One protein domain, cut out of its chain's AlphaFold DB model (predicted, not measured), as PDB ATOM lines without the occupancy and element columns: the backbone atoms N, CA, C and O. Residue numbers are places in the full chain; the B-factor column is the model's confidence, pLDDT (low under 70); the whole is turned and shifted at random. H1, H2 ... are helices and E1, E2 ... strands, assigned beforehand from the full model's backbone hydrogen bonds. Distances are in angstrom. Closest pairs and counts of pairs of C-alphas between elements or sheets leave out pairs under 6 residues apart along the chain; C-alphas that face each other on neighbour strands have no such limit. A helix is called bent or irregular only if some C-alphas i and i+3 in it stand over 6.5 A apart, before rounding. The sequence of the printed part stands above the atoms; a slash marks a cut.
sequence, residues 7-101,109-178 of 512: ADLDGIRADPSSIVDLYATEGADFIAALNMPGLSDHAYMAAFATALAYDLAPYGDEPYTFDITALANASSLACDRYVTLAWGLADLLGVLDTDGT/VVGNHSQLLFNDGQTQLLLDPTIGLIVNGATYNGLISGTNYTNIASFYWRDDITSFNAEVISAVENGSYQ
ATOM      1  N   ALA A   7     265.603 218.291 271.689       96.75
ATOM      2  CA  ALA A   7     265.076 218.226 273.050       96.75
ATOM      3  C   ALA A   7     264.176 217.000 273.267       96.75
ATOM      4  O   ALA A   7     264.235 216.405 274.341       96.75
ATOM      5  N   ASP A   8     263.398 216.613 272.253       97.44
ATOM      6  CA  ASP A   8     262.556 215.411 272.302       97.44
ATOM      7  C   ASP A   8     263.438 214.166 272.401       97.44
ATOM      8  O   ASP A   8     263.276 213.352 273.307       97.44
ATOM      9  N   LEU A   9     264.450 214.077 271.530       97.44
ATOM     10  CA  LEU A   9     265.403 212.965 271.521       97.44
ATOM     11  C   LEU A   9     266.186 212.867 272.839       97.44
ATOM     12  O   LEU A   9     266.355 211.775 273.373       97.44
ATOM     13  N   ASP A  10     266.637 213.993 273.396       97.31
ATOM     14  CA  ASP A  10     267.334 214.017 274.687       97.31
ATOM     15  C   ASP A  10     266.417 213.613 275.856       97.31
ATOM     16  O   ASP A  10     266.885 212.984 276.808       97.31
ATOM     17  N   GLY A  11     265.120 213.929 275.780       97.62
ATOM     18  CA  GLY A  11     264.112 213.464 276.735       97.62
ATOM     19  C   GLY A  11     263.977 211.943 276.730       97.62
ATOM     20  O   GLY A  11     264.093 211.313 277.782       97.62
ATOM     21  N   ILE A  12     263.849 211.352 275.541       98.25
ATOM     22  CA  ILE A  12     263.745 209.896 275.358       98.25
ATOM     23  C   ILE A  12     265.025 209.180 275.797       98.25
ATOM     24  O   ILE A  12     264.962 208.153 276.466       98.25
ATOM     25  N   ARG A  13     266.203 209.744 275.498       97.44
ATOM     26  CA  ARG A  13     267.491 209.219 275.985       97.44
ATOM     27  C   ARG A  13     267.584 209.214 277.509       97.44
ATOM     28  O   ARG A  13     268.182 208.303 278.079       97.44
ATOM     29  N   ALA A  14     267.043 210.235 278.170       97.12
ATOM     30  CA  ALA A  14     267.064 210.328 279.626       97.12
ATOM     31  C   ALA A  14     266.069 209.364 280.290       97.12
ATOM     32  O   ALA A  14     266.374 208.811 281.348       97.12
ATOM     33  N   ASP A  15     264.897 209.188 279.682       97.75
ATOM     34  CA  ASP A  15     263.829 208.315 280.155       97.75
ATOM     35  C   ASP A  15     262.954 207.870 278.969       97.75
ATOM     36  O   ASP A  15     262.092 208.639 278.529       97.75
ATOM     37  N   PRO A  16     263.119 206.637 278.454       97.94
ATOM     38  CA  PRO A  16     262.309 206.145 277.343       97.94
ATOM     39  C   PRO A  16     260.801 206.165 277.617       97.94
ATOM     40  O   PRO A  16     260.021 206.343 276.685       97.94
ATOM     41  N   SER A  17     260.363 206.068 278.883       97.88
ATOM     42  CA  SER A  17     258.934 206.129 279.235       97.88
ATOM     43  C   SER A  17     258.300 207.501 278.976       97.88
ATOM     44  O   SER A  17     257.078 207.603 278.841       97.88
ATOM     45  N   SER A  18     259.120 208.544 278.796       98.06
ATOM     46  CA  SER A  18     258.660 209.872 278.373       98.06
ATOM     47  C   SER A  18     258.069 209.896 276.959       98.06
ATOM     48  O   SER A  18     257.419 210.878 276.594       98.06
ATOM     49  N   ILE A  19     258.194 208.807 276.183       98.56
ATOM     50  CA  ILE A  19     257.517 208.658 274.891       98.56
ATOM     51  C   ILE A  19     255.999 208.845 274.993       98.56
ATOM     52  O   ILE A  19     255.395 209.381 274.071       98.56
ATOM     53  N   VAL A  20     255.380 208.489 276.125       98.38
ATOM     54  CA  VAL A  20     253.937 208.675 276.351       98.38
ATOM     55  C   VAL A  20     253.559 210.161 276.325       98.38
ATOM     56  O   VAL A  20     252.590 210.548 275.666       98.38
ATOM     57  N   ASP A  21     254.345 211.005 276.994       98.19
ATOM     58  CA  ASP A  21     254.132 212.457 277.021       98.19
ATOM     59  C   ASP A  21     254.487 213.101 275.671       98.19
ATOM     60  O   ASP A  21     253.804 214.028 275.212       98.19
ATOM     61  N   LEU A  22     255.529 212.587 275.009       98.50
ATOM     62  CA  LEU A  22     255.934 213.037 273.682       98.50
ATOM     63  C   LEU A  22     254.846 212.738 272.644       98.50
ATOM     64  O   LEU A  22     254.440 213.639 271.916       98.50
ATOM     65  N   TYR A  23     254.304 211.519 272.620       98.56
ATOM     66  CA  TYR A  23     253.216 211.136 271.718       98.56
ATOM     67  C   TYR A  23     251.943 211.949 271.981       98.56
ATOM     68  O   TYR A  23     251.271 212.376 271.042       98.56
ATOM     69  N   ALA A  24     251.630 212.251 273.245       97.94
ATOM     70  CA  ALA A  24     250.505 213.122 273.583       97.94
ATOM     71  C   ALA A  24     250.661 214.560 273.044       97.94
ATOM     72  O   ALA A  24     249.656 215.247 272.841       97.94
ATOM     73  N   THR A  25     251.898 215.012 272.818       97.69
ATOM     74  CA  THR A  25     252.212 216.366 272.340       97.69
ATOM     75  C   THR A  25     252.367 216.415 270.818       97.69
ATOM     76  O   THR A  25     251.724 217.237 270.172       97.69
ATOM     77  N   GLU A  26     253.169 215.514 270.251       97.88
ATOM     78  CA  GLU A  26     253.592 215.516 268.842       97.88
ATOM     79  C   GLU A  26     252.809 214.517 267.974       97.88
ATOM     80  O   GLU A  26     252.860 214.576 266.746       97.88
ATOM     81  N   GLY A  27     252.049 213.594 268.575       97.56
ATOM     82  CA  GLY A  27     251.383 212.506 267.853       97.56
ATOM     83  C   GLY A  27     250.394 212.992 266.792       97.56
ATOM     84  O   GLY A  27     250.327 212.423 265.707       97.56
ATOM     85  N   ALA A  28     249.665 214.084 267.046       97.94
ATOM     86  CA  ALA A  28     248.738 214.649 266.061       97.94
ATOM     87  C   ALA A  28     249.462 215.197 264.817       97.94
ATOM     88  O   ALA A  28     248.997 214.990 263.692       97.94
ATOM     89  N   ASP A  29     250.604 215.856 265.017       98.12
ATOM     90  CA  ASP A  29     251.424 216.394 263.932       98.12
ATOM     91  C   ASP A  29     252.137 215.260 263.182       98.12
ATOM     92  O   ASP A  29     252.204 215.283 261.950       98.12
ATOM     93  N   PHE A  30     252.569 214.212 263.893       98.38
ATOM     94  CA  PHE A  30     253.123 213.003 263.283       98.38
ATOM     95  C   PHE A  30     252.095 212.289 262.405       98.38
ATOM     96  O   PHE A  30     252.387 211.984 261.254       98.38
ATOM     97  N   ILE A  31     250.872 212.069 262.898       98.31
ATOM     98  CA  ILE A  31     249.791 211.430 262.131       98.31
ATOM     99  C   ILE A  31     249.482 212.232 260.858       98.31
ATOM    100  O   ILE A  31     249.272 211.657 259.787       98.31
ATOM    101  N   ALA A  32     249.484 213.564 260.953       97.75
ATOM    102  CA  ALA A  32     249.301 214.428 259.791       97.75
ATOM    103  C   ALA A  32     250.456 214.302 258.782       97.75
ATOM    104  O   ALA A  32     250.203 214.287 257.576       97.75
ATOM    105  N   ALA A  33     251.701 214.189 259.257       97.50
ATOM    106  CA  ALA A  33     252.879 213.987 258.414       97.50
ATOM    107  C   ALA A  33     252.920 212.591 257.773       97.50
ATOM    108  O   ALA A  33     253.276 212.475 256.602       97.50
ATOM    109  N   LEU A  34     252.499 211.556 258.507       97.69
ATOM    110  CA  LEU A  34     252.384 210.181 258.023       97.69
ATOM    111  C   LEU A  34     251.392 210.084 256.855       97.69
ATOM    112  O   LEU A  34     251.612 209.322 255.920       97.69
ATOM    113  N   ASN A  35     250.315 210.881 256.890       97.19
ATOM    114  CA  ASN A  35     249.322 210.994 255.817       97.19
ATOM    115  C   ASN A  35     248.703 209.642 255.392       97.19
ATOM    116  O   ASN A  35     248.370 209.415 254.228       97.19
ATOM    117  N   MET A  36     248.497 208.753 256.364       97.31
ATOM    118  CA  MET A  36     247.836 207.459 256.193       97.31
ATOM    119  C   MET A  36     246.539 207.446 257.009       97.31
ATOM    120  O   MET A  36     246.538 206.985 258.145       97.31
ATOM    121  N   PRO A  37     245.426 208.003 256.502       95.75
ATOM    122  CA  PRO A  37     244.185 208.040 257.264       95.75
ATOM    123  C   PRO A  37     243.583 206.639 257.417       95.75
ATOM    124  O   PRO A  37     243.570 205.850 256.474       95.75
ATOM    125  N   GLY A  38     242.986 206.375 258.580       95.06
ATOM    126  CA  GLY A  38     242.235 205.144 258.845       95.06
ATOM    127  C   GLY A  38     243.034 204.011 259.485       95.06
ATOM    128  O   GLY A  38     242.454 202.947 259.679       95.06
ATOM    129  N   LEU A  39     244.305 204.234 259.842       98.00
ATOM    130  CA  LEU A  39     245.033 203.306 260.712       98.00
ATOM    131  C   LEU A  39     244.404 203.289 262.114       98.00
ATOM    132  O   LEU A  39     243.775 204.267 262.539       98.00
ATOM    133  N   SER A  40     244.577 202.177 262.821       98.12
ATOM    134  CA  SER A  40     244.213 202.049 264.231       98.12
ATOM    135  C   SER A  40     245.119 202.892 265.137       98.12
ATOM    136  O   SER A  40     246.209 203.321 264.746       98.12
ATOM    137  N   ASP A  41     244.688 203.109 266.381       97.38
ATOM    138  CA  ASP A  41     245.477 203.865 267.360       97.38
ATOM    139  C   ASP A  41     246.833 203.188 267.641       97.38
ATOM    140  O   ASP A  41     247.856 203.872 267.684       97.38
ATOM    141  N   HIS A  42     246.863 201.853 267.757       97.81
ATOM    142  CA  HIS A  42     248.102 201.089 267.952       97.81
ATOM    143  C   HIS A  42     249.029 201.182 266.735       97.81
ATOM    144  O   HIS A  42     250.236 201.339 266.902       97.81
ATOM    145  N   ALA A  43     248.484 201.167 265.516       98.31
ATOM    146  CA  ALA A  43     249.279 201.323 264.303       98.31
ATOM    147  C   ALA A  43     249.958 202.700 264.226       98.31
ATOM    148  O   ALA A  43     251.131 202.789 263.863       98.31
ATOM    149  N   TYR A  44     249.265 203.778 264.617       98.62
ATOM    150  CA  TYR A  44     249.894 205.101 264.706       98.62
ATOM    151  C   TYR A  44     250.985 205.160 265.780       98.62
ATOM    152  O   TYR A  44     252.026 205.773 265.542       98.62
ATOM    153  N   MET A  45     250.784 204.510 266.930       98.62
ATOM    154  CA  MET A  45     251.797 204.419 267.990       98.62
ATOM    155  C   MET A  45     253.035 203.635 267.531       98.62
ATOM    156  O   MET A  45     254.157 204.094 267.738       98.62
ATOM    157  N   ALA A  46     252.850 202.503 266.847       98.38
ATOM    158  CA  ALA A  46     253.943 201.699 266.302       98.38
ATOM    159  C   ALA A  46     254.718 202.451 265.202       98.38
ATOM    160  O   ALA A  46     255.950 202.482 265.211       98.38
ATOM    161  N   ALA A  47     254.011 203.139 264.297       98.69
ATOM    162  CA  ALA A  47     254.622 204.001 263.285       98.69
ATOM    163  C   ALA A  47     255.422 205.158 263.915       98.69
ATOM    164  O   ALA A  47     256.534 205.457 263.476       98.69
ATOM    165  N   PHE A  48     254.885 205.780 264.969       98.75
ATOM    166  CA  PHE A  48     255.563 206.843 265.712       98.75
ATOM    167  C   PHE A  48     256.850 206.341 266.373       98.75
ATOM    168  O   PHE A  48     257.904 206.957 266.216       98.75
ATOM    169  N   ALA A  49     256.782 205.200 267.063       98.56
ATOM    170  CA  ALA A  49     257.940 204.568 267.688       98.56
ATOM    171  C   ALA A  49     259.019 204.184 266.660       98.56
ATOM    172  O   ALA A  49     260.206 204.360 266.926       98.56
ATOM    173  N   THR A  50     258.614 203.745 265.464       98.56
ATOM    174  CA  THR A  50     259.515 203.415 264.345       98.56
ATOM    175  C   THR A  50     260.292 204.638 263.859       98.56
ATOM    176  O   THR A  50     261.521 204.607 263.781       98.56
ATOM    177  N   ALA A  51     259.592 205.742 263.577       98.31
ATOM    178  CA  ALA A  51     260.233 206.986 263.153       98.31
ATOM    179  C   ALA A  51     261.127 207.581 264.257       98.31
ATOM    180  O   ALA A  51     262.186 208.140 263.969       98.31
ATOM    181  N   LEU A  52     260.726 207.443 265.524       98.38
ATOM    182  CA  LEU A  52     261.509 207.912 266.665       98.38
ATOM    183  C   LEU A  52     262.785 207.085 266.867       98.38
ATOM    184  O   LEU A  52     263.847 207.660 267.093       98.38
ATOM    185  N   ALA A  53     262.702 205.757 266.750       97.69
ATOM    186  CA  ALA A  53     263.859 204.867 266.836       97.69
ATOM    187  C   ALA A  53     264.913 205.213 265.776       97.69
ATOM    188  O   ALA A  53     266.093 205.336 266.112       97.69
ATOM    189  N   TYR A  54     264.479 205.462 264.536       97.25
ATOM    190  CA  TYR A  54     265.347 205.935 263.457       97.25
ATOM    191  C   TYR A  54     266.111 207.217 263.842       97.25
ATOM    192  O   TYR A  54     267.329 207.288 263.664       97.25
ATOM    193  N   ASP A  55     265.431 208.213 264.421       95.81
ATOM    194  CA  ASP A  55     266.028 209.513 264.768       95.81
ATOM    195  C   ASP A  55     266.978 209.469 265.990       95.81
ATOM    196  O   ASP A  55     267.790 210.384 266.170       95.81
ATOM    197  N   LEU A  56     266.919 208.426 266.833       95.81
ATOM    198  CA  LEU A  56     267.657 208.367 268.106       95.81
ATOM    199  C   LEU A  56     269.160 208.095 267.966       95.81
ATOM    200  O   LEU A  56     269.948 208.662 268.732       95.81
ATOM    201  N   ALA A  57     269.570 207.271 267.007       93.06
ATOM    202  CA  ALA A  57     270.968 206.894 266.789       93.06
ATOM    203  C   ALA A  57     271.235 206.691 265.290       93.06
ATOM    204  O   ALA A  57     270.291 206.347 264.587       93.06
ATOM    205  N   PRO A  58     272.468 206.909 264.783       93.19
ATOM    206  CA  PRO A  58     272.861 206.588 263.404       93.19
ATOM    207  C   PRO A  58     273.049 205.079 263.180       93.19
ATOM    208  O   PRO A  58     273.225 204.326 264.140       93.19
ATOM    209  N   TYR A  59     273.058 204.645 261.917       93.62
ATOM    210  CA  TYR A  59     273.289 203.237 261.581       93.62
ATOM    211  C   TYR A  59     274.765 202.860 261.766       93.62
ATOM    212  O   TYR A  59     275.658 203.649 261.442       93.62
ATOM    213  N   GLY A  60     275.040 201.670 262.302       91.44
ATOM    214  CA  GLY A  60     276.400 201.179 262.526       91.44
ATOM    215  C   GLY A  60     276.458 199.962 263.448       91.44
ATOM    216  O   GLY A  60     275.567 199.125 263.426       91.44
ATOM    217  N   ASP A  61     277.517 199.871 264.255       87.19
ATOM    218  CA  ASP A  61     277.797 198.701 265.098       87.19
ATOM    219  C   ASP A  61     276.728 198.450 266.176       87.19
ATOM    220  O   ASP A  61     276.091 199.381 266.682       87.19
ATOM    221  N   GLU A  62     276.617 197.184 266.587       80.62
ATOM    222  CA  GLU A  62     275.634 196.686 267.552       80.62
ATOM    223  C   GLU A  62     276.109 196.752 269.013       80.62
ATOM    224  O   GLU A  62     277.096 196.106 269.387       80.62
ATOM    225  N   PRO A  63     275.361 197.416 269.913       84.06
ATOM    226  CA  PRO A  63     275.392 197.058 271.323       84.06
ATOM    227  C   PRO A  63     274.615 195.746 271.546       84.06
ATOM    228  O   PRO A  63     273.426 195.664 271.254       84.06
ATOM    229  N   TYR A  64     275.258 194.728 272.126       80.88
ATOM    230  CA  TYR A  64     274.627 193.429 272.413       80.88
ATOM    231  C   TYR A  64     273.698 193.506 273.645       80.88
ATOM    232  O   TYR A  64     274.061 193.092 274.749       80.88
ATOM    233  N   THR A  65     272.526 194.130 273.484       90.12
ATOM    234  CA  THR A  65     271.536 194.359 274.550       90.12
ATOM    235  C   THR A  65     270.110 194.478 274.000       90.12
ATOM    236  O   THR A  65     269.911 194.878 272.853       90.12
ATOM    237  N   PHE A  66     269.124 194.168 274.846       90.31
ATOM    238  CA  PHE A  66     267.695 194.447 274.633       90.31
ATOM    239  C   PHE A  66     267.186 195.600 275.519       90.31
ATOM    240  O   PHE A  66     266.031 196.004 275.434       90.31
ATOM    241  N   ASP A  67     268.053 196.174 276.363       93.69
ATOM    242  CA  ASP A  67     267.706 197.314 277.211       93.69
ATOM    243  C   ASP A  67     267.486 198.577 276.365       93.69
ATOM    244  O   ASP A  67     268.431 199.174 275.845       93.69
ATOM    245  N   ILE A  68     266.229 199.009 276.256       94.81
ATOM    246  CA  ILE A  68     265.824 200.164 275.444       94.81
ATOM    247  C   ILE A  68     266.510 201.473 275.854       94.81
ATOM    248  O   ILE A  68     266.740 202.333 275.006       94.81
ATOM    249  N   THR A  69     266.885 201.633 277.129       95.62
ATOM    250  CA  THR A  69     267.583 202.841 277.598       95.62
ATOM    251  C   THR A  69     269.015 202.842 277.077       95.62
ATOM    252  O   THR A  69     269.509 203.870 276.611       95.62
ATOM    253  N   ALA A  70     269.682 201.689 277.115       95.81
ATOM    254  CA  ALA A  70     271.005 201.509 276.541       95.81
ATOM    255  C   ALA A  70     270.989 201.700 275.018       95.81
ATOM    256  O   ALA A  70     271.869 202.386 274.499       95.81
ATOM    257  N   LEU A  71     269.979 201.166 274.320       96.50
ATOM    258  CA  LEU A  71     269.820 201.330 272.871       96.50
ATOM    259  C   LEU A  71     269.575 202.793 272.476       96.50
ATOM    260  O   LEU A  71     270.262 203.306 271.597       96.50
ATOM    261  N   ALA A  72     268.680 203.507 273.169       96.44
ATOM    262  CA  ALA A  72     268.415 204.926 272.902       96.44
ATOM    263  C   ALA A  72     269.663 205.819 273.080       96.44
ATOM    264  O   ALA A  72     269.780 206.865 272.440       96.44
ATOM    265  N   ASN A  73     270.599 205.410 273.946       95.94
ATOM    266  CA  ASN A  73     271.857 206.114 274.218       95.94
ATOM    267  C   ASN A  73     273.061 205.571 273.427       95.94
ATOM    268  O   ASN A  73     274.188 206.034 273.642       95.94
ATOM    269  N   ALA A  74     272.861 204.588 272.549       95.94
ATOM    270  CA  ALA A  74     273.942 203.997 271.776       95.94
ATOM    271  C   ALA A  74     274.533 205.002 270.775       95.94
ATOM    272  O   ALA A  74     273.850 205.886 270.256       95.94
ATOM    273  N   SER A  75     275.831 204.869 270.483       94.12
ATOM    274  CA  SER A  75     276.494 205.698 269.468       94.12
ATOM    275  C   SER A  75     276.061 205.356 268.043       94.12
ATOM    276  O   SER A  75     276.185 206.202 267.163       94.12
ATOM    277  N   SER A  76     275.608 204.121 267.836       95.06
ATOM    278  CA  SER A  76     275.067 203.570 266.597       95.06
ATOM    279  C   SER A  76     274.235 202.324 266.906       95.06
ATOM    280  O   SER A  76     274.358 201.768 268.000       95.06
ATOM    281  N   LEU A  77     273.410 201.897 265.952       95.44
ATOM    282  CA  LEU A  77     272.609 200.674 266.022       95.44
ATOM    283  C   LEU A  77     272.686 199.927 264.684       95.44
ATOM    284  O   LEU A  77     272.700 200.578 263.636       95.44
ATOM    285  N   ALA A  78     272.672 198.592 264.710       95.00
ATOM    286  CA  ALA A  78     272.330 197.810 263.520       95.00
ATOM    287  C   ALA A  78     270.816 197.591 263.425       95.00
ATOM    288  O   ALA A  78     270.056 197.975 264.322       95.00
ATOM    289  N   CYS A  79     270.378 197.013 262.308       94.75
ATOM    290  CA  CYS A  79     268.973 196.916 261.917       94.75
ATOM    291  C   CYS A  79     268.112 196.166 262.947       94.75
ATOM    292  O   CYS A  79     267.049 196.647 263.339       94.75
ATOM    293  N   ASP A  80     268.597 195.045 263.474       93.50
ATOM    294  CA  ASP A  80     267.927 194.248 264.509       93.50
ATOM    295  C   ASP A  80     267.779 195.020 265.840       93.50
ATOM    296  O   ASP A  80     266.778 194.906 266.563       93.50
ATOM    297  N   ARG A  81     268.745 195.887 266.162       94.94
ATOM    298  CA  ARG A  81     268.693 196.765 267.339       94.94
ATOM    299  C   ARG A  81     267.769 197.958 267.134       94.94
ATOM    300  O   ARG A  81     267.132 198.379 268.101       94.94
ATOM    301  N   TYR A  82     267.624 198.459 265.909       96.50
ATOM    302  CA  TYR A  82     266.559 199.408 265.580       96.50
ATOM    303  C   TYR A  82     265.176 198.784 265.777       96.50
ATOM    304  O   TYR A  82     264.323 199.423 266.394       96.50
ATOM    305  N   VAL A  83     264.965 197.540 265.328       96.25
ATOM    306  CA  VAL A  83     263.714 196.793 265.568       96.25
ATOM    307  C   VAL A  83     263.448 196.651 267.062       96.25
ATOM    308  O   VAL A  83     262.364 196.994 267.530       96.25
ATOM    309  N   THR A  84     264.462 196.259 267.833       95.50
ATOM    310  CA  THR A  84     264.357 196.126 269.295       95.50
ATOM    311  C   THR A  84     263.973 197.447 269.973       95.50
ATOM    312  O   THR A  84     263.078 197.479 270.817       95.50
ATOM    313  N   LEU A  85     264.626 198.553 269.596       96.94
ATOM    314  CA  LEU A  85     264.340 199.877 270.147       96.94
ATOM    315  C   LEU A  85     262.930 200.351 269.773       96.94
ATOM    316  O   LEU A  85     262.197 200.813 270.643       96.94
ATOM    317  N   ALA A  86     262.534 200.219 268.506       97.50
ATOM    318  CA  ALA A  86     261.209 200.613 268.038       97.50
ATOM    319  C   ALA A  86     260.099 199.822 268.735       97.50
ATOM    320  O   ALA A  86     259.123 200.412 269.195       97.50
ATOM    321  N   TRP A  87     260.268 198.504 268.869       95.75
ATOM    322  CA  TRP A  87     259.281 197.643 269.511       95.75
ATOM    323  C   TRP A  87     259.128 197.973 270.997       95.75
ATOM    324  O   TRP A  87     258.012 198.179 271.468       95.75
ATOM    325  N   GLY A  88     260.234 198.134 271.728       95.56
ATOM    326  CA  GLY A  88     260.167 198.492 273.144       95.56
ATOM    327  C   GLY A  88     259.612 199.902 273.399       95.56
ATOM    328  O   GLY A  88     258.923 200.132 274.390       95.56
ATOM    329  N   LEU A  89     259.843 200.855 272.488       97.88
ATOM    330  CA  LEU A  89     259.188 202.167 272.531       97.88
ATOM    331  C   LEU A  89     257.678 202.070 272.247       97.88
ATOM    332  O   LEU A  89     256.891 202.772 272.882       97.88
ATOM    333  N   ALA A  90     257.261 201.196 271.329       97.62
ATOM    334  CA  ALA A  90     255.849 200.938 271.046       97.62
ATOM    335  C   ALA A  90     255.133 200.261 272.233       97.62
ATOM    336  O   ALA A  90     254.010 200.647 272.564       97.62
ATOM    337  N   ASP A  91     255.793 199.325 272.921       95.75
ATOM    338  CA  ASP A  91     255.280 198.687 274.146       95.75
ATOM    339  C   ASP A  91     255.010 199.724 275.251       95.75
ATOM    340  O   ASP A  91     253.939 199.742 275.859       95.75
ATOM    341  N   LEU A  92     255.914 200.696 275.435       97.06
ATOM    342  CA  LEU A  92     255.706 201.808 276.373       97.06
ATOM    343  C   LEU A  92     254.493 202.690 276.025       97.06
ATOM    344  O   LEU A  92     253.905 203.294 276.925       97.06
ATOM    345  N   LEU A  93     254.104 202.764 274.747       97.69
ATOM    346  CA  LEU A  93     252.878 203.437 274.297       97.69
ATOM    347  C   LEU A  93     251.615 202.579 274.478       97.69
ATOM    348  O   LEU A  93     250.505 203.104 274.365       97.69
ATOM    349  N   GLY A  94     251.766 201.296 274.814       96.31
ATOM    350  CA  GLY A  94     250.676 200.348 275.032       96.31
ATOM    351  C   GLY A  94     250.317 199.492 273.817       96.31
ATOM    352  O   GLY A  94     249.257 198.864 273.836       96.31
ATOM    353  N   VAL A  95     251.163 199.457 272.780       96.12
ATOM    354  CA  VAL A  95     251.021 198.496 271.674       96.12
ATOM    355  C   VAL A  95     251.203 197.082 272.224       96.12
ATOM    356  O   VAL A  95     252.094 196.852 273.040       96.12
ATOM    357  N   LEU A  96     250.346 196.136 271.828       91.88
ATOM    358  CA  LEU A  96     250.416 194.783 272.378       91.88
ATOM    359  C   LEU A  96     251.643 194.051 271.836       91.88
ATOM    360  O   LEU A  96     251.957 194.142 270.653       91.88
ATOM    361  N   ASP A  97     252.266 193.244 272.692       87.12
ATOM    362  CA  ASP A  97     253.389 192.371 272.329       87.12
ATOM    363  C   ASP A  97     253.080 191.502 271.090       87.12
ATOM    364  O   ASP A  97     253.900 191.340 270.192       87.12
ATOM    365  N   THR A  98     251.842 191.011 271.001       88.50
ATOM    366  CA  THR A  98     251.354 190.152 269.912       88.50
ATOM    367  C   THR A  98     251.002 190.892 268.623       88.50
ATOM    368  O   THR A  98     250.672 190.236 267.641       88.50
ATOM    369  N   ASP A  99     251.006 192.229 268.624       93.62
ATOM    370  CA  ASP A  99     250.702 193.020 267.425       93.62
ATOM    371  C   ASP A  99     251.948 193.189 266.533       93.62
ATOM    372  O   ASP A  99     251.830 193.694 265.420       93.62
ATOM    373  N   GLY A 100     253.142 192.806 267.004       93.00
ATOM    374  CA  GLY A 100     254.407 192.943 266.278       93.00
ATOM    375  C   GLY A 100     255.019 191.606 265.862       93.00
ATOM    376  O   GLY A 100     254.833 190.580 266.510       93.00
ATOM    377  N   THR A 101     255.791 191.606 264.780       94.31
ATOM    378  CA  THR A 101     256.597 190.459 264.352       94.31
ATOM    379  C   THR A 101     257.905 190.934 263.736       94.31
ATOM    380  O   THR A 101     257.886 191.625 262.718       94.31
ATOM    381  N   VAL A 109     267.527 191.669 247.020       87.31
ATOM    382  CA  VAL A 109     267.693 193.103 246.695       87.31
ATOM    383  C   VAL A 109     268.051 193.941 247.924       87.31
ATOM    384  O   VAL A 109     268.706 194.972 247.785       87.31
ATOM    385  N   VAL A 110     267.604 193.525 249.111       89.31
ATOM    386  CA  VAL A 110     267.749 194.304 250.353       89.31
ATOM    387  C   VAL A 110     268.978 193.917 251.175       89.31
ATOM    388  O   VAL A 110     269.420 194.714 251.999       89.31
ATOM    389  N   GLY A 111     269.566 192.744 250.929       90.69
ATOM    390  CA  GLY A 111     270.683 192.224 251.710       90.69
ATOM    391  C   GLY A 111     270.296 191.895 253.152       90.69
ATOM    392  O   GLY A 111     269.118 191.805 253.496       90.69
ATOM    393  N   ASN A 112     271.314 191.744 254.002       91.19
ATOM    394  CA  ASN A 112     271.128 191.495 255.428       91.19
ATOM    395  C   ASN A 112     270.395 192.666 256.106       91.19
ATOM    396  O   ASN A 112     270.939 193.773 256.201       91.19
ATOM    397  N   HIS A 113     269.162 192.434 256.560       95.19
ATOM    398  CA  HIS A 113     268.294 193.482 257.086       95.19
ATOM    399  C   HIS A 113     267.240 192.971 258.074       95.19
ATOM    400  O   HIS A 113     266.801 191.831 258.005       95.19
ATOM    401  N   SER A 114     266.788 193.839 258.980       95.19
ATOM    402  CA  SER A 114     265.762 193.552 259.984       95.19
ATOM    403  C   SER A 114     264.646 194.585 259.926       95.19
ATOM    404  O   SER A 114     264.901 195.794 259.912       95.19
ATOM    405  N   GLN A 115     263.402 194.113 259.917       97.19
ATOM    406  CA  GLN A 115     262.198 194.937 259.876       97.19
ATOM    407  C   GLN A 115     261.143 194.421 260.861       97.19
ATOM    408  O   GLN A 115     261.257 193.332 261.421       97.19
ATOM    409  N   LEU A 116     260.099 195.216 261.084       97.25
ATOM    410  CA  LEU A 116     258.989 194.886 261.969       97.25
ATOM    411  C   LEU A 116     257.679 194.882 261.175       97.25
ATOM    412  O   LEU A 116     257.287 195.884 260.585       97.25
ATOM    413  N   LEU A 117     256.975 193.759 261.177       97.62
ATOM    414  CA  LEU A 117     255.593 193.681 260.725       97.62
ATOM    415  C   LEU A 117     254.668 194.011 261.893       97.62
ATOM    416  O   LEU A 117     254.881 193.547 263.010       97.62
ATOM    417  N   PHE A 118     253.636 194.804 261.634       97.81
ATOM    418  CA  PHE A 118     252.588 195.122 262.597       97.81
ATOM    419  C   PHE A 118     251.252 194.570 262.107       97.81
ATOM    420  O   PHE A 118     250.914 194.755 260.936       97.81
ATOM    421  N   ASN A 119     250.478 193.937 262.988       96.56
ATOM    422  CA  ASN A 119     249.126 193.468 262.711       96.56
ATOM    423  C   ASN A 119     248.279 193.377 263.992       96.56
ATOM    424  O   ASN A 119     248.429 192.441 264.769       96.56
ATOM    425  N   ASP A 120     247.316 194.284 264.157       95.38
ATOM    426  CA  ASP A 120     246.348 194.270 265.271       95.38
ATOM    427  C   ASP A 120     244.959 193.727 264.867       95.38
ATOM    428  O   ASP A 120     243.950 193.920 265.556       95.38
ATOM    429  N   GLY A 121     244.870 193.091 263.694       93.94
ATOM    430  CA  GLY A 121     243.625 192.614 263.091       93.94
ATOM    431  C   GLY A 121     242.771 193.700 262.422       93.94
ATOM    432  O   GLY A 121     241.785 193.362 261.764       93.94
ATOM    433  N   GLN A 122     243.123 194.985 262.553       96.00
ATOM    434  CA  GLN A 122     242.498 196.098 261.825       96.00
ATOM    435  C   GLN A 122     243.439 196.717 260.791       96.00
ATOM    436  O   GLN A 122     243.000 197.064 259.694       96.00
ATOM    437  N   THR A 123     244.712 196.862 261.145       97.62
ATOM    438  CA  THR A 123     245.750 197.512 260.349       97.62
ATOM    439  C   THR A 123     246.948 196.588 260.216       97.62
ATOM    440  O   THR A 123     247.336 195.935 261.179       97.62
ATOM    441  N   GLN A 124     247.556 196.576 259.032       98.12
ATOM    442  CA  GLN A 124     248.791 195.849 258.758       98.12
ATOM    443  C   GLN A 124     249.838 196.821 258.228       98.12
ATOM    444  O   GLN A 124     249.529 197.583 257.309       98.12
ATOM    445  N   LEU A 125     251.039 196.828 258.806       98.56
ATOM    446  CA  LEU A 125     252.143 197.687 258.372       98.56
ATOM    447  C   LEU A 125     253.441 196.886 258.243       98.56
ATOM    448  O   LEU A 125     253.689 195.980 259.034       98.56
ATOM    449  N   LEU A 126     254.307 197.308 257.323       98.56
ATOM    450  CA  LEU A 126     255.746 197.068 257.424       98.56
ATOM    451  C   LEU A 126     256.388 198.338 257.983       98.56
ATOM    452  O   LEU A 126     256.150 199.443 257.487       98.56
ATOM    453  N   LEU A 127     257.175 198.163 259.034       98.62
ATOM    454  CA  LEU A 127     257.858 199.200 259.785       98.62
ATOM    455  C   LEU A 127     259.361 198.948 259.691       98.62
ATOM    456  O   LEU A 127     259.851 197.885 260.067       98.62
ATOM    457  N   ASP A 128     260.096 199.943 259.208       98.25
ATOM    458  CA  ASP A 128     261.548 199.877 259.099       98.25
ATOM    459  C   ASP A 128     262.195 200.984 259.935       98.25
ATOM    460  O   ASP A 128     262.347 202.125 259.476       98.25
ATOM    461  N   PRO A 129     262.574 200.683 261.183       97.50
ATOM    462  CA  PRO A 129     263.188 201.671 262.057       97.50
ATOM    463  C   PRO A 129     264.636 202.001 261.673       97.50
ATOM    464  O   PRO A 129     265.180 202.974 262.184       97.50
ATOM    465  N   THR A 130     265.256 201.262 260.747       96.88
ATOM    466  CA  THR A 130     266.618 201.556 260.267       96.88
ATOM    467  C   THR A 130     266.638 202.763 259.332       96.88
ATOM    468  O   THR A 130     267.598 203.535 259.330       96.88
ATOM    469  N   ILE A 131     265.562 202.952 258.561       96.56
ATOM    470  CA  ILE A 131     265.413 204.039 257.576       96.56
ATOM    471  C   ILE A 131     264.169 204.915 257.809       96.56
ATOM    472  O   ILE A 131     263.870 205.800 257.009       96.56
ATOM    473  N   GLY A 132     263.435 204.694 258.902       97.00
ATOM    474  CA  GLY A 132     262.217 205.439 259.224       97.00
ATOM    475  C   GLY A 132     261.112 205.245 258.179       97.00
ATOM    476  O   GLY A 132     260.430 206.211 257.826       97.00
ATOM    477  N   LEU A 133     260.970 204.031 257.639       98.31
ATOM    478  CA  LEU A 133     259.961 203.688 256.631       98.31
ATOM    479  C   LEU A 133     258.706 203.124 257.296       98.31
ATOM    480  O   LEU A 133     258.789 202.291 258.197       98.31
ATOM    481  N   ILE A 134     257.542 203.535 256.799       98.69
ATOM    482  CA  ILE A 134     256.248 202.952 257.140       98.69
ATOM    483  C   ILE A 134     255.512 202.639 255.843       98.69
ATOM    484  O   ILE A 134     255.347 203.507 254.983       98.69
ATOM    485  N   VAL A 135     255.049 201.402 255.708       98.69
ATOM    486  CA  VAL A 135     254.348 200.904 254.522       98.69
ATOM    487  C   VAL A 135     253.001 200.350 254.953       98.69
ATOM    488  O   VAL A 135     252.931 199.422 255.755       98.69
ATOM    489  N   ASN A 136     251.919 200.905 254.417       98.31
ATOM    490  CA  ASN A 136     250.569 200.494 254.784       98.31
ATOM    491  C   ASN A 136     250.074 199.306 253.952       98.31
ATOM    492  O   ASN A 136     250.186 199.304 252.725       98.31
ATOM    493  N   GLY A 137     249.464 198.333 254.626       97.44
ATOM    494  CA  GLY A 137     248.902 197.114 254.050       97.44
ATOM    495  C   GLY A 137     249.927 196.010 253.803       97.44
ATOM    496  O   GLY A 137     249.560 194.964 253.269       97.44
ATOM    497  N   ALA A 138     251.194 196.232 254.159       97.00
ATOM    498  CA  ALA A 138     252.234 195.231 253.990       97.00
ATOM    499  C   ALA A 138     252.074 194.082 254.988       97.00
ATOM    500  O   ALA A 138     251.808 194.288 256.171       97.00
ATOM    501  N   THR A 139     252.213 192.864 254.473       94.19
ATOM    502  CA  THR A 139     252.157 191.610 255.227       94.19
ATOM    503  C   THR A 139     253.333 190.748 254.809       94.19
ATOM    504  O   THR A 139     253.850 190.929 253.708       94.19
ATOM    505  N   TYR A 140     253.723 189.785 255.645       90.06
ATOM    506  CA  TYR A 140     254.764 188.825 255.277       90.06
ATOM    507  C   TYR A 140     254.446 188.142 253.940       90.06
ATOM    508  O   TYR A 140     255.189 188.316 252.980       90.06
ATOM    509  N   ASN A 141     253.272 187.504 253.838       85.56
ATOM    510  CA  ASN A 141     252.820 186.826 252.617       85.56
ATOM    511  C   ASN A 141     252.777 187.757 251.401       85.56
ATOM    512  O   ASN A 141     253.097 187.348 250.290       85.56
ATOM    513  N   GLY A 142     252.380 189.016 251.586       90.38
ATOM    514  CA  GLY A 142     252.363 189.979 250.495       90.38
ATOM    515  C   GLY A 142     253.768 190.368 250.026       90.38
ATOM    516  O   GLY A 142     253.992 190.431 248.819       90.38
ATOM    517  N   LEU A 143     254.728 190.547 250.940       92.50
ATOM    518  CA  LEU A 143     256.127 190.817 250.589       92.50
ATOM    519  C   LEU A 143     256.715 189.664 249.772       92.50
ATOM    520  O   LEU A 143     257.169 189.884 248.654       92.50
ATOM    521  N   ILE A 144     256.622 188.438 250.288       86.25
ATOM    522  CA  ILE A 144     257.248 187.259 249.673       86.25
ATOM    523  C   ILE A 144     256.555 186.781 248.386       86.25
ATOM    524  O   ILE A 144     257.144 186.036 247.611       86.25
ATOM    525  N   SER A 145     255.306 187.203 248.148       82.75
ATOM    526  CA  SER A 145     254.567 186.935 246.901       82.75
ATOM    527  C   SER A 145     254.770 188.018 245.836       82.75
ATOM    528  O   SER A 145     254.114 187.991 244.794       82.75
ATOM    529  N   GLY A 146     255.654 188.988 246.091       89.56
ATOM    530  CA  GLY A 146     255.954 190.072 245.163       89.56
ATOM    531  C   GLY A 146     254.834 191.104 245.033       89.56
ATOM    532  O   GLY A 146     254.626 191.680 243.965       89.56
ATOM    533  N   THR A 147     254.076 191.350 246.106       94.94
ATOM    534  CA  THR A 147     253.082 192.430 246.120       94.94
ATOM    535  C   THR A 147     253.778 193.789 246.096       94.94
ATOM    536  O   THR A 147     254.609 194.094 246.949       94.94
ATOM    537  N   ASN A 148     253.382 194.649 245.157       97.06
ATOM    538  CA  ASN A 148     253.860 196.028 245.089       97.06
ATOM    539  C   ASN A 148     253.112 196.905 246.095       97.06
ATOM    540  O   ASN A 148     251.883 197.039 246.023       97.06
ATOM    541  N   TYR A 149     253.846 197.600 246.959       97.50
ATOM    542  CA  TYR A 149     253.270 198.560 247.895       97.50
ATOM    543  C   TYR A 149     253.594 199.991 247.485       97.50
ATOM    544  O   TYR A 149     254.727 200.333 247.186       97.50
ATOM    545  N   THR A 150     252.575 200.853 247.474       95.50
ATOM    546  CA  THR A 150     252.708 202.260 247.044       95.50
ATOM    547  C   THR A 150     252.257 203.262 248.102       95.50
ATOM    548  O   THR A 150     252.544 204.453 247.992       95.50
ATOM    549  N   ASN A 151     251.554 202.806 249.144       97.38
ATOM    550  CA  ASN A 151     251.183 203.647 250.277       97.38
ATOM    551  C   ASN A 151     252.317 203.635 251.308       97.38
ATOM    552  O   ASN A 151     252.280 202.877 252.278       97.38
ATOM    553  N   ILE A 152     253.341 204.442 251.033       97.25
ATOM    554  CA  ILE A 152     254.599 204.501 251.776       97.25
ATOM    555  C   ILE A 152     254.785 205.909 252.349       97.25
ATOM    556  O   ILE A 152     254.560 206.907 251.661       97.25
ATOM    557  N   ALA A 153     255.247 205.987 253.592       97.25
ATOM    558  CA  ALA A 153     255.761 207.202 254.208       97.25
ATOM    559  C   ALA A 153     257.210 206.969 254.650       97.25
ATOM    560  O   ALA A 153     257.526 205.944 255.248       97.25
ATOM    561  N   SER A 154     258.086 207.930 254.361       94.56
ATOM    562  CA  SER A 154     259.493 207.888 254.759       94.56
ATOM    563  C   SER A 154     259.831 209.121 255.586       94.56
ATOM    564  O   SER A 154     259.567 210.254 255.179       94.56
ATOM    565  N   PHE A 155     260.437 208.877 256.743       95.88
ATOM    566  CA  PHE A 155     261.007 209.887 257.629       95.88
ATOM    567  C   PHE A 155     262.534 209.969 257.475       95.88
ATOM    568  O   PHE A 155     263.202 210.629 258.268       95.88
ATOM    569  N   TYR A 156     263.090 209.339 256.435       94.62
ATOM    570  CA  TYR A 156     264.513 209.349 256.126       94.62
ATOM    571  C   TYR A 156     265.024 210.767 255.833       94.62
ATOM    572  O   TYR A 156     264.432 211.532 255.069       94.62
ATOM    573  N   TRP A 157     266.162 211.130 256.424       93.31
ATOM    574  CA  TRP A 157     266.786 212.449 256.224       93.31
ATOM    575  C   TRP A 157     268.303 212.479 256.419       93.31
ATOM    576  O   TRP A 157     268.903 213.538 256.214       93.31
ATOM    577  N   ARG A 158     268.914 211.379 256.872       89.69
ATOM    578  CA  ARG A 158     270.368 211.271 257.007       89.69
ATOM    579  C   ARG A 158     270.970 210.887 255.655       89.69
ATOM    580  O   ARG A 158     270.251 210.474 254.762       89.69
ATOM    581  N   ASP A 159     272.279 211.045 255.496       90.25
ATOM    582  CA  ASP A 159     272.980 210.685 254.252       90.25
ATOM    583  C   ASP A 159     273.893 209.454 254.433       90.25
ATOM    584  O   ASP A 159     274.664 209.113 253.538       90.25
ATOM    585  N   ASP A 160     273.853 208.807 255.604       88.88
ATOM    586  CA  ASP A 160     274.749 207.712 255.996       88.88
ATOM    587  C   ASP A 160     274.423 206.377 255.310       88.88
ATOM    588  O   ASP A 160     275.328 205.573 255.104       88.88
ATOM    589  N   ILE A 161     273.168 206.172 254.900       92.38
ATOM    590  CA  ILE A 161     272.669 204.909 254.328       92.38
ATOM    591  C   ILE A 161     271.779 205.132 253.090       92.38
ATOM    592  O   ILE A 161     270.829 204.396 252.845       92.38
ATOM    593  N   THR A 162     272.075 206.151 252.272       94.00
ATOM    594  CA  THR A 162     271.178 206.579 251.175       94.00
ATOM    595  C   THR A 162     270.960 205.506 250.110       94.00
ATOM    596  O   THR A 162     269.839 205.364 249.626       94.00
ATOM    597  N   SER A 163     272.004 204.751 249.748       93.88
ATOM    598  CA  SER A 163     271.867 203.634 248.802       93.88
ATOM    599  C   SER A 163     270.975 202.537 249.374       93.88
ATOM    600  O   SER A 163     270.024 202.131 248.719       93.88
ATOM    601  N   PHE A 164     271.220 202.156 250.627       94.44
ATOM    602  CA  PHE A 164     270.449 201.137 251.330       94.44
ATOM    603  C   PHE A 164     268.969 201.525 251.475       94.44
ATOM    604  O   PHE A 164     268.077 200.752 251.145       94.44
ATOM    605  N   ASN A 165     268.682 202.777 251.855       95.38
ATOM    606  CA  ASN A 165     267.315 203.302 251.878       95.38
ATOM    607  C   ASN A 165     266.630 203.206 250.500       95.38
ATOM    608  O   ASN A 165     265.448 202.879 250.419       95.38
ATOM    609  N   ALA A 166     267.355 203.485 249.411       95.12
ATOM    610  CA  ALA A 166     266.805 203.366 248.063       95.12
ATOM    611  C   ALA A 166     266.541 201.903 247.661       95.12
ATOM    612  O   ALA A 166     265.529 201.640 247.015       95.12
ATOM    613  N   GLU A 167     267.410 200.970 248.055       95.81
ATOM    614  CA  GLU A 167     267.251 199.528 247.818       95.81
ATOM    615  C   GLU A 167     266.001 198.986 248.517       95.81
ATOM    616  O   GLU A 167     265.145 198.395 247.857       95.81
ATOM    617  N   VAL A 168     265.827 199.281 249.810       96.50
ATOM    618  CA  VAL A 168     264.655 198.839 250.584       96.50
ATOM    619  C   VAL A 168     263.353 199.417 250.026       96.50
ATOM    620  O   VAL A 168     262.392 198.672 249.822       96.50
ATOM    621  N   ILE A 169     263.303 200.723 249.727       96.00
ATOM    622  CA  ILE A 169     262.106 201.348 249.133       96.00
ATOM    623  C   ILE A 169     261.796 200.720 247.771       96.00
ATOM    624  O   ILE A 169     260.653 200.343 247.517       96.00
ATOM    625  N   SER A 170     262.809 200.545 246.919       96.19
ATOM    626  CA  SER A 170     262.646 199.922 245.604       96.19
ATOM    627  C   SER A 170     262.139 198.482 245.713       96.19
ATOM    628  O   SER A 170     261.286 198.083 244.922       96.19
ATOM    629  N   ALA A 171     262.626 197.702 246.682       96.56
ATOM    630  CA  ALA A 171     262.174 196.330 246.897       96.56
ATOM    631  C   ALA A 171     260.695 196.268 247.309       96.56
ATOM    632  O   ALA A 171     259.949 195.425 246.812       96.56
ATOM    633  N   VAL A 172     260.249 197.193 248.164       96.94
ATOM    634  CA  VAL A 172     258.842 197.310 248.578       96.94
ATOM    635  C   VAL A 172     257.946 197.756 247.409       96.94
ATOM    636  O   VAL A 172     256.863 197.204 247.205       96.94
ATOM    637  N   GLU A 173     258.379 198.747 246.626       97.25
ATOM    638  CA  GLU A 173     257.598 199.292 245.505       97.25
ATOM    639  C   GLU A 173     257.464 198.311 244.336       97.25
ATOM    640  O   GLU A 173     256.435 198.295 243.653       97.25
ATOM    641  N   ASN A 174     258.493 197.490 244.109       96.38
ATOM    642  CA  ASN A 174     258.561 196.554 242.989       96.38
ATOM    643  C   ASN A 174     258.232 195.105 243.366       96.38
ATOM    644  O   ASN A 174     258.322 194.248 242.489       96.38
ATOM    645  N   GLY A 175     257.893 194.821 244.630       95.44
ATOM    646  CA  GLY A 175     257.584 193.462 245.075       95.44
ATOM    647  C   GLY A 175     258.776 192.519 244.892       95.44
ATOM    648  O   GLY A 175     258.656 191.481 244.253       95.44
ATOM    649  N   SER A 176     259.956 192.923 245.365       94.69
ATOM    650  CA  SER A 176     261.217 192.202 245.117       94.69
ATOM    651  C   SER A 176     261.727 191.397 246.311       94.69
ATOM    652  O   SER A 176     262.824 190.856 246.232       94.69
ATOM    653  N   TYR A 177     260.961 191.335 247.402       91.44
ATOM    654  CA  TYR A 177     261.235 190.389 248.481       91.44
ATOM    655  C   TYR A 177     260.895 188.987 248.003       91.44
ATOM    656  O   TYR A 177     259.904 188.787 247.296       91.44
ATOM    657  N   GLN A 178     261.704 188.020 248.406       85.06
ATOM    658  CA  GLN A 178     261.485 186.623 248.078       85.06
ATOM    659  C   GLN A 178     261.410 185.831 249.377       85.06
ATOM    660  O   GLN A 178     262.069 186.171 250.357       85.06
TER     661      GLN A 178
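What this domain is: This is residues 7 to 101 and 109 to 178 of the 512 residues of an uncharacterized protein of Bradyrhizobium elkanii (UniProt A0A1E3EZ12). What is the main picture? A small four-stranded sheet forms the middle layer of three: H3 and H5 pack on one face, and H7 is over the other. H1, H2 and H4 join H3 and H5 in a cluster of mostly crossed helices. What is printed, and how large is it? The printed part has 165 residues, with seven named helices and four named strands that follow along the chain as H1 H2 H3 H4 H5 E1 E2 E3 H6 E4 H7; the sheet, E1 E2 E3 E4 across, is antiparallel throughout, and the class is mixed, helices and strands. It is compact, with a radius of gyration of the C-alphas of 14.7 A and spans of 41 by 34 by 27 A.

Where its parts are: Where are the first helices? H1 is residues 7 to 14, beginning at C-alpha 7 (265.076, 218.226, 273.050), and H2 is residues 16 to 34, 22.1 A long. H3 is residues 41 to 56, 22.6 A; H4 is 68 to 72; H5 is 79 to 93, 21.3 A. What follows the cut? E1 is residues 113 to 119, 20.0 A, beginning at C-alpha 113 (268.294, 193.482, 257.086); E2 is 124 to 128, E3 133 to 136, H6 140 to 144 and E4 152 to 154. H7, residues 162 to 174, is 18.1 A long and ends at C-alpha 174 (258.561, 196.554, 242.989).

How they stand to each other: What does H2 touch? H2 is the hub, touching H1, H3, H4 and H5; it has a kink of 72 degrees near residue 26 and is irregular, C-alphas 25 and 28 being 7.4 A apart. H1 and H2 form a helical hairpin at a shallow tilt of 34 degrees, only just short of steep, with closest C-alphas Ile 12 and Ser 18, 5.9 A. How do H3, H4 and H5 stand? H3 and H5 touch at a steep tilt of 47 degrees, opposite ways, closest at the C-alphas of Thr 50 and Ala 86, 4.9 A; H4 touches H5 at Ile 68 and Leu 85, C-alphas 5.5 A apart. How do the strands pair? E1, E2 and E3 form a meander, each strand the antiparallel neighbour of the one before: N 116 and O 127 are 2.9 A apart, N 126 and O 135 3.0 A. E3 and E4 have N 134 and O 153 at 2.9 A. What of the helices on the sheet and their backbones? H3 is over E2 and E3 at a height of 9.2 A, H7 on the opposite face at 8.4 A, and H6 only grazes the sheet. Each O i to N i+4 pair is within hydrogen-bond range in H1, H3, H4, H5, H6 and H7, and 11 of 15 in H2.

The domain as a whole: How far does it reach? The two C-alphas farthest apart, Ala 14 and Ser 145, are 42.1 A apart. Is it complete? Residues 102 to 108 are not printed, and C-alphas 101 and 109 are 21.0 A apart across the cut. Of the links that are printed whole, H3 to H4 is long. Is confidence low anywhere? No printed residue is under 70, and the mean pLDDT of the printed part is 95.3.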